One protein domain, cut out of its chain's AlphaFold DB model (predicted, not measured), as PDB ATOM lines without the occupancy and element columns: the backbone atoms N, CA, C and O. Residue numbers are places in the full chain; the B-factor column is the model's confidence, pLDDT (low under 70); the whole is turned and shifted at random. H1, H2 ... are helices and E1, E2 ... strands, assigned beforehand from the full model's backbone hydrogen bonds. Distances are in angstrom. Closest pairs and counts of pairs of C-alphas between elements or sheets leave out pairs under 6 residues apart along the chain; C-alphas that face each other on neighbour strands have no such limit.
ATOM      1  N   LYS A   9     240.633 372.350 213.137       41.91
ATOM      2  CA  LYS A   9     240.228 373.245 214.236       41.91
ATOM      3  C   LYS A   9     240.809 372.720 215.547       41.91
ATOM      4  O   LYS A   9     240.812 371.513 215.787       41.91
ATOM      5  N   LEU A  10     241.292 373.631 216.385       44.78
ATOM      6  CA  LEU A  10     241.497 373.348 217.802       44.78
ATOM      7  C   LEU A  10     240.166 373.570 218.518       44.78
ATOM      8  O   LEU A  10     239.551 374.599 218.289       44.78
ATOM      9  N   ALA A  11     239.792 372.621 219.375       38.19
ATOM     10  CA  ALA A  11     238.695 372.626 220.349       38.19
ATOM     11  C   ALA A  11     237.228 372.554 219.861       38.19
ATOM     12  O   ALA A  11     236.737 373.358 219.075       38.19
ATOM     13  N   GLY A  12     236.499 371.611 220.472       41.81
ATOM     14  CA  GLY A  12     235.147 371.814 221.007       41.81
ATOM     15  C   GLY A  12     233.961 371.878 220.047       41.81
ATOM     16  O   GLY A  12     232.836 371.878 220.533       41.81
ATOM     17  N   HIS A  13     234.154 371.935 218.730       43.50
ATOM     18  CA  HIS A  13     233.064 371.864 217.748       43.50
ATOM     19  C   HIS A  13     233.359 370.776 216.709       43.50
ATOM     20  O   HIS A  13     234.371 370.820 216.006       43.50
ATOM     21  N   SER A  14     232.454 369.803 216.651       51.69
ATOM     22  CA  SER A  14     232.521 368.502 215.978       51.69
ATOM     23  C   SER A  14     232.689 368.528 214.457       51.69
ATOM     24  O   SER A  14     233.010 367.488 213.891       51.69
ATOM     25  N   ASP A  15     232.556 369.677 213.795       61.47
ATOM     26  CA  ASP A  15     232.190 369.702 212.365       61.47
ATOM     27  C   ASP A  15     233.373 369.929 211.405       61.47
ATOM     28  O   ASP A  15     233.193 370.218 210.223       61.47
ATOM     29  N   ALA A  16     234.612 369.894 211.905       72.31
ATOM     30  CA  ALA A  16     235.794 369.993 211.054       72.31
ATOM     31  C   ALA A  16     236.280 368.593 210.627       72.31
ATOM     32  O   ALA A  16     236.569 367.794 211.519       72.31
ATOM     33  N   PRO A  17     236.486 368.332 209.317       78.69
ATOM     34  CA  PRO A  17     236.991 367.045 208.829       78.69
ATOM     35  C   PRO A  17     238.332 366.611 209.428       78.69
ATOM     36  O   PRO A  17     238.664 365.432 209.415       78.69
ATOM     37  N   ILE A  18     239.137 367.554 209.929       84.81
ATOM     38  CA  ILE A  18     240.313 367.270 210.749       84.81
ATOM     39  C   ILE A  18     240.186 368.074 212.054       84.81
ATOM     40  O   ILE A  18     239.835 369.255 212.081       84.81
ATOM     41  N   SER A  19     240.453 367.456 213.193       85.31
ATOM     42  CA  SER A  19     240.387 368.143 214.489       85.31
ATOM     43  C   SER A  19     241.287 367.471 215.508       85.31
ATOM     44  O   SER A  19     241.745 366.354 215.293       85.31
ATOM     45  N   VAL A  20     241.579 368.168 216.603       86.00
ATOM     46  CA  VAL A  20     242.298 367.576 217.735       86.00
ATOM     47  C   VAL A  20     241.317 367.382 218.881       86.00
ATOM     48  O   VAL A  20     240.676 368.342 219.315       86.00
ATOM     49  N   ASP A  21     241.207 366.143 219.343       84.19
ATOM     50  CA  ASP A  21     240.395 365.732 220.478       84.19
ATOM     51  C   ASP A  21     241.278 365.609 221.727       84.19
ATOM     52  O   ASP A  21     242.326 364.964 221.706       84.19
ATOM     53  N   PHE A  22     240.851 366.264 222.806       84.31
ATOM     54  CA  PHE A  22     241.501 366.266 224.120       84.31
ATOM     55  C   PHE A  22     240.628 365.606 225.203       84.31
ATOM     56  O   PHE A  22     240.984 365.647 226.375       84.31
ATOM     57  N   THR A  23     239.470 365.047 224.839       81.06
ATOM     58  CA  THR A  23     238.496 364.481 225.787       81.06
ATOM     59  C   THR A  23     238.854 363.063 226.233       81.06
ATOM     60  O   THR A  23     238.482 362.643 227.328       81.06
ATOM     61  N   GLY A  24     239.593 362.327 225.400       79.19
ATOM     62  CA  GLY A  24     240.086 360.991 225.717       79.19
ATOM     63  C   GLY A  24     241.251 360.988 226.712       79.19
ATOM     64  O   GLY A  24     241.819 362.020 227.057       79.19
ATOM     65  N   LYS A  25     241.671 359.782 227.126       83.31
ATOM     66  CA  LYS A  25     242.833 359.584 228.017       83.31
ATOM     67  C   LYS A  25     244.128 360.191 227.456       83.31
ATOM     68  O   LYS A  25     244.987 360.614 228.223       83.31
ATOM     69  N   TYR A  26     244.266 360.211 226.130       85.31
ATOM     70  CA  TYR A  26     245.384 360.831 225.426       85.31
ATOM     71  C   TYR A  26     244.856 361.694 224.278       85.31
ATOM     72  O   TYR A  26     243.920 361.260 223.600       85.31
ATOM     73  N   PRO A  27     245.459 362.869 224.017       88.00
ATOM     74  CA  PRO A  27     245.081 363.696 222.881       88.00
ATOM     75  C   PRO A  27     245.286 362.974 221.545       88.00
ATOM     76  O   PRO A  27     246.303 362.301 221.336       88.00
ATOM     77  N   CYS A  28     244.348 363.145 220.617       89.44
ATOM     78  CA  CYS A  28     244.429 362.532 219.295       89.44
ATOM     79  C   CYS A  28     243.986 363.480 218.174       89.44
ATOM     80  O   CYS A  28     243.152 364.367 218.346       89.44
ATOM     81  N   LEU A  29     244.572 363.299 216.994       89.19
ATOM     82  CA  LEU A  29     244.117 363.893 215.750       89.19
ATOM     83  C   LEU A  29     242.986 363.025 215.190       89.19
ATOM     84  O   LEU A  29     243.215 361.876 214.809       89.19
ATOM     85  N   ARG A  30     241.786 363.591 215.116       88.38
ATOM     86  CA  ARG A  30     240.628 363.011 214.443       88.38
ATOM     87  C   ARG A  30     240.618 363.447 212.982       88.38
ATOM     88  O   ARG A  30     240.778 364.633 212.689       88.38
ATOM     89  N   ILE A  31     240.446 362.488 212.083       87.69
ATOM     90  CA  ILE A  31     240.269 362.695 210.647       87.69
ATOM     91  C   ILE A  31     238.990 361.962 210.258       87.69
ATOM     92  O   ILE A  31     238.933 360.744 210.402       87.69
ATOM     93  N   GLU A  32     237.996 362.699 209.783       87.75
ATOM     94  CA  GLU A  32     236.749 362.139 209.263       87.75
ATOM     95  C   GLU A  32     237.000 361.438 207.922       87.75
ATOM     96  O   GLU A  32     237.872 361.847 207.146       87.75
ATOM     97  N   ALA A  33     236.201 360.416 207.619       86.06
ATOM     98  CA  ALA A  33     236.299 359.612 206.407       86.06
ATOM     99  C   ALA A  33     236.353 360.470 205.133       86.06
ATOM    100  O   ALA A  33     237.168 360.212 204.251       86.06
ATOM    101  N   GLU A  34     235.561 361.543 205.057       85.19
ATOM    102  CA  GLU A  34     235.531 362.459 203.907       85.19
ATOM    103  C   GLU A  34     236.869 363.169 203.623       85.19
ATOM    104  O   GLU A  34     237.122 363.596 202.496       85.19
ATOM    105  N   ALA A  35     237.741 363.285 204.626       78.38
ATOM    106  CA  ALA A  35     239.054 363.913 204.515       78.38
ATOM    107  C   ALA A  35     240.214 362.908 204.530       78.38
ATOM    108  O   ALA A  35     241.386 363.300 204.474       78.38
ATOM    109  N   GLU A  36     239.909 361.613 204.577       81.44
ATOM    110  CA  GLU A  36     240.882 360.531 204.572       81.44
ATOM    111  C   GLU A  36     240.921 359.863 203.195       81.44
ATOM    112  O   GLU A  36     239.898 359.526 202.610       81.44
ATOM    113  N   LYS A  37     242.123 359.612 202.663       79.50
ATOM    114  CA  LYS A  37     242.283 359.032 201.318       79.50
ATOM    115  C   LYS A  37     241.649 357.636 201.194       79.50
ATOM    116  O   LYS A  37     241.288 357.235 200.092       79.50
ATOM    117  N   GLY A  38     241.564 356.891 202.291       81.19
ATOM    118  CA  GLY A  38     240.920 355.585 202.374       81.19
ATOM    119  C   GLY A  38     239.456 355.625 202.811       81.19
ATOM    120  O   GLY A  38     238.906 354.553 203.035       81.19
ATOM    121  N   PHE A  39     238.836 356.807 202.933       83.25
ATOM    122  CA  PHE A  39     237.436 356.975 203.342       83.25
ATOM    123  C   PHE A  39     237.078 356.262 204.654       83.25
ATOM    124  O   PHE A  39     236.014 355.665 204.792       83.25
ATOM    125  N   GLN A  40     237.986 356.312 205.626       84.50
ATOM    126  CA  GLN A  40     237.777 355.758 206.960       84.50
ATOM    127  C   GLN A  40     238.054 356.823 208.007       84.50
ATOM    128  O   GLN A  40     239.057 357.536 207.905       84.50
ATOM    129  N   ASP A  41     237.209 356.876 209.033       87.69
ATOM    130  CA  ASP A  41     237.480 357.688 210.209       87.69
ATOM    131  C   ASP A  41     238.748 357.190 210.894       87.69
ATOM    132  O   ASP A  41     238.985 355.985 211.047       87.69
ATOM    133  N   ARG A  42     239.603 358.126 211.300       87.75
ATOM    134  CA  ARG A  42     240.849 357.810 211.992       87.75
ATOM    135  C   ARG A  42     241.022 358.678 213.216       87.75
ATOM    136  O   ARG A  42     240.894 359.897 213.156       87.75
ATOM    137  N   GLN A  43     241.424 358.030 214.300       88.88
ATOM    138  CA  GLN A  43     241.976 358.674 215.479       88.88
ATOM    139  C   GLN A  43     243.452 358.320 215.561       88.88
ATOM    140  O   GLN A  43     243.826 357.147 215.563       88.88
ATOM    141  N   LEU A  44     244.300 359.340 215.570       88.81
ATOM    142  CA  LEU A  44     245.745 359.176 215.550       88.81
ATOM    143  C   LEU A  44     246.327 359.830 216.794       88.81
ATOM    144  O   LEU A  44     246.093 361.021 216.995       88.81
ATOM    145  N   PRO A  45     247.090 359.109 217.626       89.00
ATOM    146  CA  PRO A  45     247.735 359.739 218.762       89.00
ATOM    147  C   PRO A  45     248.676 360.839 218.266       89.00
ATOM    148  O   PRO A  45     249.369 360.681 217.256       89.00
ATOM    149  N   ILE A  46     248.690 361.955 218.986       88.69
ATOM    150  CA  ILE A  46     249.695 362.995 218.795       88.69
ATOM    151  C   ILE A  46     250.752 362.909 219.888       88.69
ATOM    152  O   ILE A  46     250.541 362.320 220.947       88.69
ATOM    153  N   THR A  47     251.919 363.475 219.615       89.62
ATOM    154  CA  THR A  47     253.003 363.499 220.589       89.62
ATOM    155  C   THR A  47     252.661 364.469 221.733       89.62
ATOM    156  O   THR A  47     251.988 365.476 221.485       89.62
ATOM    157  N   PRO A  48     253.085 364.191 222.984       89.06
ATOM    158  CA  PRO A  48     252.738 365.039 224.130       89.06
ATOM    159  C   PRO A  48     253.174 366.499 223.964       89.06
ATOM    160  O   PRO A  48     252.387 367.405 224.208       89.06
ATOM    161  N   ASP A  49     254.377 366.725 223.438       90.62
ATOM    162  CA  ASP A  49     254.923 368.055 223.148       90.62
ATOM    163  C   ASP A  49     254.065 368.843 222.143       90.62
ATOM    164  O   ASP A  49     253.848 370.045 222.299       90.62
ATOM    165  N   PHE A  50     253.519 368.172 221.126       90.00
ATOM    166  CA  PHE A  50     252.599 368.810 220.189       90.00
ATOM    167  C   PHE A  50     251.262 369.147 220.858       90.00
ATOM    168  O   PHE A  50     250.726 370.230 220.630       90.00
ATOM    169  N   ALA A  51     250.737 368.260 221.707       89.56
ATOM    170  CA  ALA A  51     249.516 368.521 222.466       89.56
ATOM    171  C   ALA A  51     249.677 369.726 223.409       89.56
ATOM    172  O   ALA A  51     248.827 370.615 223.420       89.56
ATOM    173  N   GLU A  52     250.788 369.794 224.142       90.25
ATOM    174  CA  GLU A  52     251.138 370.918 225.013       90.25
ATOM    175  C   GLU A  52     251.249 372.226 224.224       90.25
ATOM    176  O   GLU A  52     250.656 373.236 224.605       90.25
ATOM    177  N   TRP A  53     251.929 372.201 223.074       90.31
ATOM    178  CA  TRP A  53     252.053 373.368 222.204       90.31
ATOM    179  C   TRP A  53     250.691 373.895 221.728       90.31
ATOM    180  O   TRP A  53     250.454 375.103 221.724       90.31
ATOM    181  N   LEU A  54     249.765 373.003 221.370       86.75
ATOM    182  CA  LEU A  54     248.409 373.384 220.971       86.75
ATOM    183  C   LEU A  54     247.634 374.060 222.115       86.75
ATOM    184  O   LEU A  54     246.859 374.992 221.875       86.75
ATOM    185  N   LEU A  55     247.856 373.620 223.357       86.19
ATOM    186  CA  LEU A  55     247.204 374.172 224.545       86.19
ATOM    187  C   LEU A  55     247.706 375.573 224.920       86.19
ATOM    188  O   LEU A  55     246.965 376.295 225.588       86.19
ATOM    189  N   LEU A  56     248.874 376.003 224.419       86.31
ATOM    190  CA  LEU A  56     249.355 377.387 224.562       86.31
ATOM    191  C   LEU A  56     248.392 378.411 223.950       86.31
ATOM    192  O   LEU A  56     248.372 379.569 224.363       86.31
ATOM    193  N   THR A  57     247.584 378.006 222.965       82.88
ATOM    194  CA  THR A  57     246.495 378.849 222.465       82.88
ATOM    195  C   THR A  57     245.350 378.817 223.482       82.88
ATOM    196  O   THR A  57     244.828 377.729 223.722       82.88
ATOM    197  N   PRO A  58     244.907 379.950 224.061       79.94
ATOM    198  CA  PRO A  58     243.789 379.978 225.009       79.94
ATOM    199  C   PRO A  58     242.491 379.443 224.399       79.94
ATOM    200  O   PRO A  58     242.264 379.625 223.199       79.94
ATOM    201  N   SER A  59     241.635 378.811 225.209       78.19
ATOM    202  CA  SER A  59     240.370 378.189 224.778       78.19
ATOM    203  C   SER A  59     239.501 379.112 223.929       78.19
ATOM    204  O   SER A  59     238.959 378.690 222.913       78.19
ATOM    205  N   GLU A  60     239.451 380.390 224.282       75.25
ATOM    206  CA  GLU A  60     238.620 381.418 223.649       75.25
ATOM    207  C   GLU A  60     239.087 381.724 222.218       75.25
ATOM    208  O   GLU A  60     238.336 382.242 221.395       75.25
ATOM    209  N   ARG A  61     240.346 381.398 221.899       74.50
ATOM    210  CA  ARG A  61     240.952 381.596 220.574       74.50
ATOM    211  C   ARG A  61     240.971 380.315 219.737       74.50
ATOM    212  O   ARG A  61     241.270 380.370 218.543       74.50
ATOM    213  N   ARG A  62     240.594 379.171 220.316       77.12
ATOM    214  CA  ARG A  62     240.494 377.866 219.643       77.12
ATOM    215  C   ARG A  62     239.160 377.745 218.894       77.12
ATOM    216  O   ARG A  62     238.327 376.908 219.193       77.12
TER     217      ARG A  62
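What this domain is: This is residues 9 to 62 of the 172 residues of the protein "Phage integrase family protein" of Planctomycetes bacterium HG15A2 (UniProt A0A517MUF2). With little regular structure, the domain is a small wall of three short strands, E1, E2 and E3, followed by one short helix, H1, that only grazes it. Residues 9 to 10 pair beside E1. The printed part has 54 residues, 20 of them in named elements, in the order E1 E2 E3 H1; the class is mixed. The antiparallel sheet runs E1, E2, E3, a meander, each strand the antiparallel neighbour of the one before. The whole is compact, with a radius of gyration of the C-alphas of 11.4 A, and only just elongated, spanning 32 by 21 by 16 A.

Where its parts are: E1, residues 18 to 21, begins at C-alpha 18 (240.313, 367.270, 210.749) and is 9.9 A long. E2, residues 28 to 31, is 9.6 A, and E3, residues 42 to 45, 9.8 A. H1, residues 48 to 55, is 10.7 A and ends at C-alpha 55 (247.204, 374.172, 224.545).

How they stand to each other: Residues 9 to 10 pair with residues 19 to 20 of E1, parallel. Hairpin E1 and E2 has N 19 and O 30 at 2.9 A, within hydrogen-bond range; hairpin E2 and E3 has N 29 and O 44 at 2.7 A. H1 only grazes the sheet, with its residues 48 to 54. In H1 every O i to N i+4 pair is within hydrogen-bond range.

The domain as a whole: The C-alphas farthest apart, of Gly 38 and Glu 60, are 33.5 A apart. The printed part has no cut and no long link. Residues 9 to 15 have pLDDT under 70.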